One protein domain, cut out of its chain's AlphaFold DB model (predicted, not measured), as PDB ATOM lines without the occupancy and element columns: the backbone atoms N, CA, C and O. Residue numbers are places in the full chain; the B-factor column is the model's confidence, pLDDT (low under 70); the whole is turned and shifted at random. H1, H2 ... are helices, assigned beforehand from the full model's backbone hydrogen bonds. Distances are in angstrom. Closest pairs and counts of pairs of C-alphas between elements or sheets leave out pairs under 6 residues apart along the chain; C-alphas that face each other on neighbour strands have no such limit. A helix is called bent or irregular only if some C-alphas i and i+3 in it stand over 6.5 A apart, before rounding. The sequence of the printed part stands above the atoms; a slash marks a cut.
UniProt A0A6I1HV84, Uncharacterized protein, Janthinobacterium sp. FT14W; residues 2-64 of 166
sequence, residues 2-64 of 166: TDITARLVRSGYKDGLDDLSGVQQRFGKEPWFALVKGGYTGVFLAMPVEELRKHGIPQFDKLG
ATOM      1  N   THR A   2     -30.544 -33.125 -52.393       88.38
ATOM      2  CA  THR A   2     -30.210 -34.405 -51.735       88.38
ATOM      3  C   THR A   2     -29.381 -34.235 -50.457       88.38
ATOM      4  O   THR A   2     -29.737 -34.825 -49.441       88.38
ATOM      5  N   ASP A   3     -28.372 -33.356 -50.448       90.81
ATOM      6  CA  ASP A   3     -27.543 -33.100 -49.254       90.81
ATOM      7  C   ASP A   3     -28.334 -32.518 -48.072       90.81
ATOM      8  O   ASP A   3     -28.085 -32.865 -46.920       90.81
ATOM      9  N   ILE A   4     -29.327 -31.662 -48.345       93.81
ATOM     10  CA  ILE A   4     -30.223 -31.109 -47.314       93.81
ATOM     11  C   ILE A   4     -31.039 -32.244 -46.698       93.81
ATOM     12  O   ILE A   4     -31.079 -32.406 -45.481       93.81
ATOM     13  N   THR A   5     -31.638 -33.086 -47.542       91.12
ATOM     14  CA  THR A   5     -32.439 -34.218 -47.070       91.12
ATOM     15  C   THR A   5     -31.599 -35.288 -46.370       91.12
ATOM     16  O   THR A   5     -32.091 -35.935 -45.451       91.12
ATOM     17  N   ALA A   6     -30.322 -35.444 -46.739       89.56
ATOM     18  CA  ALA A   6     -29.390 -36.334 -46.052       89.56
ATOM     19  C   ALA A   6     -29.039 -35.819 -44.644       89.56
ATOM     20  O   ALA A   6     -28.970 -36.607 -43.701       89.56
ATOM     21  N   ARG A   7     -28.859 -34.499 -44.472       91.62
ATOM     22  CA  ARG A   7     -28.669 -33.881 -43.145       91.62
ATOM     23  C   ARG A   7     -29.900 -34.026 -42.255       91.62
ATOM     24  O   ARG A   7     -29.747 -34.330 -41.073       91.62
ATOM     25  N   LEU A   8     -31.100 -33.899 -42.824       90.62
ATOM     26  CA  LEU A   8     -32.356 -34.142 -42.107       90.62
ATOM     27  C   LEU A   8     -32.384 -35.539 -41.486       90.62
ATOM     28  O   LEU A   8     -32.495 -35.659 -40.271       90.62
ATOM     29  N   VAL A   9     -32.213 -36.592 -42.290       88.00
ATOM     30  CA  VAL A   9     -32.284 -37.964 -41.761       88.00
ATOM     31  C   VAL A   9     -31.142 -38.293 -40.795       88.00
ATOM     32  O   VAL A   9     -31.369 -38.950 -39.786       88.00
ATOM     33  N   ARG A  10     -29.926 -37.782 -41.037       86.88
ATOM     34  CA  ARG A  10     -28.761 -38.016 -40.162       86.88
ATOM     35  C   ARG A  10     -28.854 -37.310 -38.815       86.88
ATOM     36  O   ARG A  10     -28.352 -37.825 -37.824       86.88
ATOM     37  N   SER A  11     -29.464 -36.129 -38.777       87.25
ATOM     38  CA  SER A  11     -29.634 -35.354 -37.544       87.25
ATOM     39  C   SER A  11     -30.873 -35.761 -36.739       87.25
ATOM     40  O   SER A  11     -31.114 -35.194 -35.671       87.25
ATOM     41  N   GLY A  12     -31.683 -36.701 -37.246       84.69
ATOM     42  CA  GLY A  12     -33.004 -36.984 -36.690       84.69
ATOM     43  C   GLY A  12     -33.918 -35.761 -36.781       84.69
ATOM     44  O   GLY A  12     -34.559 -35.399 -35.801       84.69
ATOM     45  N   TYR A  13     -33.942 -35.099 -37.942       85.06
ATOM     46  CA  TYR A  13     -34.767 -33.928 -38.271       85.06
ATOM     47  C   TYR A  13     -34.477 -32.665 -37.438       85.06
ATOM     48  O   TYR A  13     -35.295 -31.746 -37.403       85.06
ATOM     49  N   LYS A  14     -33.310 -32.591 -36.783       85.56
ATOM     50  CA  LYS A  14     -32.877 -31.426 -35.986       85.56
ATOM     51  C   LYS A  14     -32.131 -30.366 -36.803       85.56
ATOM     52  O   LYS A  14     -32.020 -29.234 -36.348       85.56
ATOM     53  N   ASP A  15     -31.625 -30.728 -37.981       90.56
ATOM     54  CA  ASP A  15     -30.940 -29.842 -38.930       90.56
ATOM     55  C   ASP A  15     -31.538 -29.991 -40.342       90.56
ATOM     56  O   ASP A  15     -31.979 -31.071 -40.730       90.56
ATOM     57  N   GLY A  16     -31.529 -28.909 -41.125       92.88
ATOM     58  CA  GLY A  16     -31.886 -28.900 -42.548       92.88
ATOM     59  C   GLY A  16     -33.358 -28.630 -42.884       92.88
ATOM     60  O   GLY A  16     -33.686 -28.545 -44.067       92.88
ATOM     61  N   LEU A  17     -34.252 -28.464 -41.896       93.00
ATOM     62  CA  LEU A  17     -35.676 -28.161 -42.150       93.00
ATOM     63  C   LEU A  17     -35.865 -26.779 -42.794       93.00
ATOM     64  O   LEU A  17     -36.640 -26.643 -43.740       93.00
ATOM     65  N   ASP A  18     -35.137 -25.769 -42.323       94.88
ATOM     66  CA  ASP A  18     -35.247 -24.407 -42.858       94.88
ATOM     67  C   ASP A  18     -34.662 -24.314 -44.276       94.88
ATOM     68  O   ASP A  18     -35.264 -23.702 -45.159       94.88
ATOM     69  N   ASP A  19     -33.558 -25.020 -44.539       96.62
ATOM     70  CA  ASP A  19     -32.986 -25.144 -45.885       96.62
ATOM     71  C   ASP A  19     -33.951 -25.850 -46.852       96.62
ATOM     72  O   ASP A  19     -34.097 -25.439 -48.007       96.62
ATOM     73  N   LEU A  20     -34.638 -26.902 -46.388       95.81
ATOM     74  CA  LEU A  20     -35.670 -27.589 -47.167       95.81
ATOM     75  C   LEU A  20     -36.839 -26.645 -47.482       95.81
ATOM     76  O   LEU A  20     -37.294 -26.606 -48.627       95.81
ATOM     77  N   SER A  21     -37.278 -25.850 -46.502       95.94
ATOM     78  CA  SER A  21     -38.318 -24.830 -46.686       95.94
ATOM     79  C   SER A  21     -37.900 -23.802 -47.738       95.94
ATOM     80  O   SER A  21     -38.662 -23.516 -48.660       95.94
ATOM     81  N   GLY A  22     -36.657 -23.314 -47.679       96.56
ATOM     82  CA  GLY A  22     -36.109 -22.392 -48.676       96.56
ATOM     83  C   GLY A  22     -36.099 -22.977 -50.092       96.56
ATOM     84  O   GLY A  22     -36.469 -22.297 -51.051       96.56
ATOM     85  N   VAL A  23     -35.746 -24.259 -50.238       96.25
ATOM     86  CA  VAL A  23     -35.822 -24.976 -51.522       96.25
ATOM     87  C   VAL A  23     -37.264 -25.065 -52.030       96.25
ATOM     88  O   VAL A  23     -37.506 -24.761 -53.198       96.25
ATOM     89  N   GLN A  24     -38.220 -25.440 -51.176       95.75
ATOM     90  CA  GLN A  24     -39.636 -25.539 -51.550       95.75
ATOM     91  C   GLN A  24     -40.231 -24.182 -51.935       95.75
ATOM     92  O   GLN A  24     -40.953 -24.087 -52.922       95.75
ATOM     93  N   GLN A  25     -39.904 -23.114 -51.208       96.50
ATOM     94  CA  GLN A  25     -40.368 -21.765 -51.538       96.50
ATOM     95  C   GLN A  25     -39.803 -21.284 -52.874       96.50
ATOM     96  O   GLN A  25     -40.525 -20.698 -53.681       96.50
ATOM     97  N   ARG A  26     -38.516 -21.550 -53.117       96.75
ATOM     98  CA  ARG A  26     -37.827 -21.099 -54.324       96.75
ATOM     99  C   ARG A  26     -38.251 -21.869 -55.571       96.75
ATOM    100  O   ARG A  26     -38.385 -21.259 -56.625       96.75
ATOM    101  N   PHE A  27     -38.421 -23.184 -55.463       96.56
ATOM    102  CA  PHE A  27     -38.578 -24.060 -56.627       96.56
ATOM    103  C   PHE A  27     -39.902 -24.822 -56.669       96.56
ATOM    104  O   PHE A  27     -40.201 -25.441 -57.679       96.56
ATOM    105  N   GLY A  28     -40.734 -24.770 -55.627       94.25
ATOM    106  CA  GLY A  28     -41.946 -25.592 -55.526       94.25
ATOM    107  C   GLY A  28     -43.006 -25.336 -56.601       94.25
ATOM    108  O   GLY A  28     -43.891 -26.165 -56.790       94.25
ATOM    109  N   LYS A  29     -42.919 -24.208 -57.317       95.12
ATOM    110  CA  LYS A  29     -43.794 -23.873 -58.455       95.12
ATOM    111  C   LYS A  29     -43.210 -24.271 -59.812       95.12
ATOM    112  O   LYS A  29     -43.900 -24.154 -60.821       95.12
ATOM    113  N   GLU A  30     -41.958 -24.712 -59.849       95.75
ATOM    114  CA  GLU A  30     -41.309 -25.123 -61.085       95.75
ATOM    115  C   GLU A  30     -41.869 -26.473 -61.565       95.75
ATOM    116  O   GLU A  30     -41.974 -27.407 -60.762       95.75
ATOM    117  N   PRO A  31     -42.162 -26.644 -62.867       91.94
ATOM    118  CA  PRO A  31     -42.731 -27.890 -63.390       91.94
ATOM    119  C   PRO A  31     -41.881 -29.136 -63.099       91.94
ATOM    120  O   PRO A  31     -42.413 -30.226 -62.894       91.94
ATOM    121  N   TRP A  32     -40.555 -28.981 -63.052       90.06
ATOM    122  CA  TRP A  32     -39.628 -30.082 -62.788       90.06
ATOM    123  C   TRP A  32     -39.596 -30.508 -61.316       90.06
ATOM    124  O   TRP A  32     -39.203 -31.637 -61.024       90.06
ATOM    125  N   PHE A  33     -40.008 -29.650 -60.378       93.25
ATOM    126  CA  PHE A  33     -39.871 -29.921 -58.945       93.25
ATOM    127  C   PHE A  33     -40.721 -31.121 -58.513       93.25
ATOM    128  O   PHE A  33     -40.241 -32.013 -57.816       93.25
ATOM    129  N   ALA A  34     -41.947 -31.216 -59.036       90.81
ATOM    130  CA  ALA A  34     -42.851 -32.345 -58.803       90.81
ATOM    131  C   ALA A  34     -42.384 -33.666 -59.455       90.81
ATOM    132  O   ALA A  34     -42.941 -34.734 -59.181       90.81
ATOM    133  N   LEU A  35     -41.372 -33.618 -60.329       89.25
ATOM    134  CA  LEU A  35     -40.794 -34.804 -60.964       89.25
ATOM    135  C   LEU A  35     -39.714 -35.467 -60.096       89.25
ATOM    136  O   LEU A  35     -39.316 -36.598 -60.383       89.25
ATOM    137  N   VAL A  36     -39.263 -34.819 -59.015       89.88
ATOM    138  CA  VAL A  36     -38.300 -35.400 -58.073       89.88
ATOM    139  C   VAL A  36     -39.011 -36.405 -57.165       89.88
ATOM    140  O   VAL A  36     -39.638 -36.038 -56.176       89.88
ATOM    141  N   LYS A  37     -38.915 -37.697 -57.500       82.94
ATOM    142  CA  LYS A  37     -39.625 -38.786 -56.793       82.94
ATOM    143  C   LYS A  37     -38.716 -39.786 -56.070       82.94
ATOM    144  O   LYS A  37     -39.214 -40.681 -55.399       82.94
ATOM    145  N   GLY A  38     -37.396 -39.669 -56.226       78.88
ATOM    146  CA  GLY A  38     -36.440 -40.661 -55.730       78.88
ATOM    147  C   GLY A  38     -36.206 -40.596 -54.216       78.88
ATOM    148  O   GLY A  38     -35.998 -39.513 -53.662       78.88
ATOM    149  N   GLY A  39     -36.179 -41.768 -53.572       83.06
ATOM    150  CA  GLY A  39     -35.796 -41.949 -52.168       83.06
ATOM    151  C   GLY A  39     -36.586 -41.091 -51.172       83.06
ATOM    152  O   GLY A  39     -37.679 -40.602 -51.453       83.06
ATOM    153  N   TYR A  40     -36.003 -40.874 -49.993       85.62
ATOM    154  CA  TYR A  40     -36.566 -39.968 -48.988       85.62
ATOM    155  C   TYR A  40     -36.557 -38.501 -49.453       85.62
ATOM    156  O   TYR A  40     -37.384 -37.712 -49.006       85.62
ATOM    157  N   THR A  41     -35.676 -38.128 -50.392       90.44
ATOM    158  CA  THR A  41     -35.626 -36.768 -50.945       90.44
ATOM    159  C   THR A  41     -36.939 -36.384 -51.621       90.44
ATOM    160  O   THR A  41     -37.481 -35.327 -51.313       90.44
ATOM    161  N   GLY A  42     -37.479 -37.234 -52.501       91.12
ATOM    162  CA  GLY A  42     -38.762 -36.965 -53.158       91.12
ATOM    163  C   GLY A  42     -39.922 -36.869 -52.164       91.12
ATOM    164  O   GLY A  42     -40.744 -35.962 -52.262       91.12
ATOM    165  N   VAL A  43     -39.938 -37.750 -51.156       89.44
ATOM    166  CA  VAL A  43     -40.943 -37.725 -50.079       89.44
ATOM    167  C   VAL A  43     -40.904 -36.394 -49.331       89.44
ATOM    168  O   VAL A  43     -41.933 -35.741 -49.186       89.44
ATOM    169  N   PHE A  44     -39.723 -35.950 -48.898       91.75
ATOM    170  CA  PHE A  44     -39.602 -34.720 -48.115       91.75
ATOM    171  C   PHE A  44     -39.903 -33.470 -48.934       91.75
ATOM    172  O   PHE A  44     -40.521 -32.546 -48.418       91.75
ATOM    173  N   LEU A  45     -39.518 -33.437 -50.214       92.75
ATOM    174  CA  LEU A  45     -39.842 -32.310 -51.090       92.75
ATOM    175  C   LEU A  45     -41.353 -32.181 -51.332       92.75
ATOM    176  O   LEU A  45     -41.827 -31.059 -51.497       92.75
ATOM    177  N   ALA A  46     -42.099 -33.289 -51.314       90.44
ATOM    178  CA  ALA A  46     -43.552 -33.307 -51.487       90.44
ATOM    179  C   ALA A  46     -44.348 -33.009 -50.199       90.44
ATOM    180  O   ALA A  46     -45.556 -32.787 -50.270       90.44
ATOM    181  N   MET A  47     -43.701 -33.005 -49.030       90.44
ATOM    182  CA  MET A  47     -44.347 -32.751 -47.739       90.44
ATOM    183  C   MET A  47     -44.110 -31.313 -47.265       90.44
ATOM    184  O   MET A  47     -42.978 -30.834 -47.331       90.44
ATOM    185  N   PRO A  48     -45.120 -30.618 -46.709       91.56
ATOM    186  CA  PRO A  48     -44.887 -29.344 -46.038       91.56
ATOM    187  C   PRO A  48     -43.880 -29.499 -44.886       91.56
ATOM    188  O   PRO A  48     -43.996 -30.425 -44.082       91.56
ATOM    189  N   VAL A  49     -42.921 -28.573 -44.755       90.81
ATOM    190  CA  VAL A  49     -41.908 -28.623 -43.675       90.81
ATOM    191  C   VAL A  49     -42.533 -28.661 -42.279       90.81
ATOM    192  O   VAL A  49     -42.007 -29.339 -41.402       90.81
ATOM    193  N   GLU A  50     -43.675 -28.002 -42.063       89.19
ATOM    194  CA  GLU A  50     -44.385 -28.059 -40.775       89.19
ATOM    195  C   GLU A  50     -44.885 -29.467 -40.428       89.19
ATOM    196  O   GLU A  50     -44.838 -29.868 -39.264       89.19
ATOM    197  N   GLU A  51     -45.302 -30.246 -41.431       89.44
ATOM    198  CA  GLU A  51     -45.698 -31.643 -41.238       89.44
ATOM    199  C   GLU A  51     -44.477 -32.506 -40.915       89.44
ATOM    200  O   GLU A  51     -44.514 -33.304 -39.982       89.44
ATOM    201  N   LEU A  52     -43.351 -32.296 -41.606       87.31
ATOM    202  CA  LEU A  52     -42.093 -32.979 -41.282       87.31
ATOM    203  C   LEU A  52     -41.598 -32.633 -39.873       87.31
ATOM    204  O   LEU A  52     -41.134 -33.515 -39.154       87.31
ATOM    205  N   ARG A  53     -41.742 -31.377 -39.445       85.69
ATOM    206  CA  ARG A  53     -41.345 -30.929 -38.106       85.69
ATOM    207  C   ARG A  53     -42.173 -31.597 -37.008       85.69
ATOM    208  O   ARG A  53     -41.625 -31.969 -35.975       85.69
ATOM    209  N   LYS A  54     -43.484 -31.748 -37.215       85.69
ATOM    210  CA  LYS A  54     -44.404 -32.330 -36.221       85.69
ATOM    211  C   LYS A  54     -44.441 -33.858 -36.252       85.69
ATOM    212  O   LYS A  54     -44.577 -34.488 -35.205       85.69
ATOM    213  N   HIS A  55     -44.342 -34.447 -37.440       81.38
ATOM    214  CA  HIS A  55     -44.659 -35.856 -37.677       81.38
ATOM    215  C   HIS A  55     -43.535 -36.653 -38.350       81.38
ATOM    216  O   HIS A  55     -43.604 -37.879 -38.342       81.38
ATOM    217  N   GLY A  56     -42.473 -36.009 -38.847       74.81
ATOM    218  CA  GLY A  56     -41.371 -36.677 -39.550       74.81
ATOM    219  C   GLY A  56     -40.669 -37.743 -38.705       74.81
ATOM    220  O   GLY A  56     -40.633 -38.904 -39.103       74.81
ATOM    221  N   ILE A  57     -40.193 -37.384 -37.507       70.12
ATOM    222  CA  ILE A  57     -39.549 -38.330 -36.569       70.12
ATOM    223  C   ILE A  57     -40.491 -39.516 -36.248       70.12
ATOM    224  O   ILE A  57     -40.132 -40.656 -36.551       70.12
ATOM    225  N   PRO A  58     -41.731 -39.309 -35.738       68.25
ATOM    226  CA  PRO A  58     -42.653 -40.416 -35.461       68.25
ATOM    227  C   PRO A  58     -43.012 -41.299 -36.660       68.25
ATOM    228  O   PRO A  58     -43.425 -42.445 -36.461       68.25
ATOM    229  N   GLN A  59     -42.950 -40.769 -37.881       73.25
ATOM    230  CA  GLN A  59     -43.344 -41.483 -39.093       73.25
ATOM    231  C   GLN A  59     -42.195 -42.312 -39.668       73.25
ATOM    232  O   GLN A  59     -42.410 -43.466 -40.037       73.25
ATOM    233  N   PHE A  60     -40.989 -41.749 -39.731       77.19
ATOM    234  CA  PHE A  60     -39.867 -42.362 -40.439       77.19
ATOM    235  C   PHE A  60     -38.929 -43.168 -39.531       77.19
ATOM    236  O   PHE A  60     -38.353 -44.144 -40.008       77.19
ATOM    237  N   ASP A  61     -38.837 -42.871 -38.230       71.88
ATOM    238  CA  ASP A  61     -38.024 -43.677 -37.297       71.88
ATOM    239  C   ASP A  61     -38.592 -45.093 -37.115       71.88
ATOM    240  O   ASP A  61     -37.856 -46.056 -36.898       71.88
ATOM    241  N   LYS A  62     -39.909 -45.255 -37.297       73.88
ATOM    242  CA  LYS A  62     -40.588 -46.563 -37.264       73.88
ATOM    243  C   LYS A  62     -40.143 -47.514 -38.375       73.88
ATOM    244  O   LYS A  62     -40.444 -48.701 -38.300       73.88
ATOM    245  N   LEU A  63     -39.454 -47.011 -39.400       79.19
ATOM    246  CA  LEU A  63     -38.957 -47.828 -40.502       79.19
ATOM    247  C   LEU A  63     -37.680 -48.601 -40.136       79.19
ATOM    248  O   LEU A  63     -37.264 -49.456 -40.911       79.19
ATOM    249  N   GLY A  64     -37.051 -48.312 -38.986       79.69
ATOM    250  CA  GLY A  64     -35.835 -49.004 -38.545       79.69
ATOM    251  C   GLY A  64     -34.629 -48.786 -39.464       79.69
ATOM    252  O   GLY A  64     -33.718 -49.611 -39.493       79.69
TER     253      GLY A  64
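This is residues 2 to 64 of the 166 residues of an uncharacterized protein of Janthinobacterium sp. FT14W (UniProt A0A6I1HV84). A helical hairpin of H1 and H2 makes one side of a small all-helix body; the short helix H3 packs on H1 at about a right angle, and the long H4 packs on H2 with its first residues. The long link between H2 and H3 loops round one end of the body, and the last part of H4 makes the other end. The printed part has 63 residues with four named helices, H1, H2, H3 and H4 in chain order, and no named strand. It is compact, with a radius of gyration of the C-alphas of 11.1 A, yet elongated in outline, spanning 33 by 20 by 19 A.

Begin with the longest helix, H4, residues 49 to 63: find C-alpha 49 at (-41.908, -28.623, -43.675), and from there it runs 19.7 A to C-alpha 63 at (-38.957, -47.828, -40.502). It is irregular, with C-alphas 54 and 57 lying 7.7 A apart, and its line is a rough one. Going back along the chain, H3 takes residues 39 to 46 and measures 11.6 A. H2, residues 17 to 27, measures 15.3 A. H1, residues 2 to 10, starts with C-alpha 2 at (-30.210, -34.405, -51.735) and measures 12.2 A.

Look first at H4, which touches H2 with residues 49 to 53 alone; the closest C-alphas, of Ser 21 and Val 49, are 6.0 A apart. The two run opposite ways at a steep tilt of 62 degrees. H4 is close to H3 but not clearly touching it, with the closest C-alphas, of Phe 44 and Leu 52, 7.5 A apart. H4 and H1 are near each other. Now find Ile 4 and Leu 20, whose C-alphas, 6.5 A apart, are the closest where H1 and H2 touch; these helices form a helical hairpin, running opposite ways at a shallow tilt of 24 degrees. H3 touches H1 about perpendicular, at 78 degrees, with the C-alphas of Thr 5 and Thr 41 closest at 5.6 A. H2 and H3 are close but not clearly touching, their closest C-alphas, of Gln 24 and Leu 45, being 6.8 A apart. The helix packing is mostly crossed, but only just, with 1 of 3 touching pairs at a shallow tilt. In H1 and H2 every O i to N i+4 pair is within hydrogen-bond range; in H3 3 of 4 are, and in H4 7 of 11.

The two C-alphas farthest apart, those of Pro 31 and Gly 64, are 33.3 A apart. The printed part has no cut. The link from H2 to H3 is long, with 11 residues; H1 to H2 is short and H3 to H4 tight. The mean pLDDT of the printed part is 88.2, and residue 58 alone is under 70.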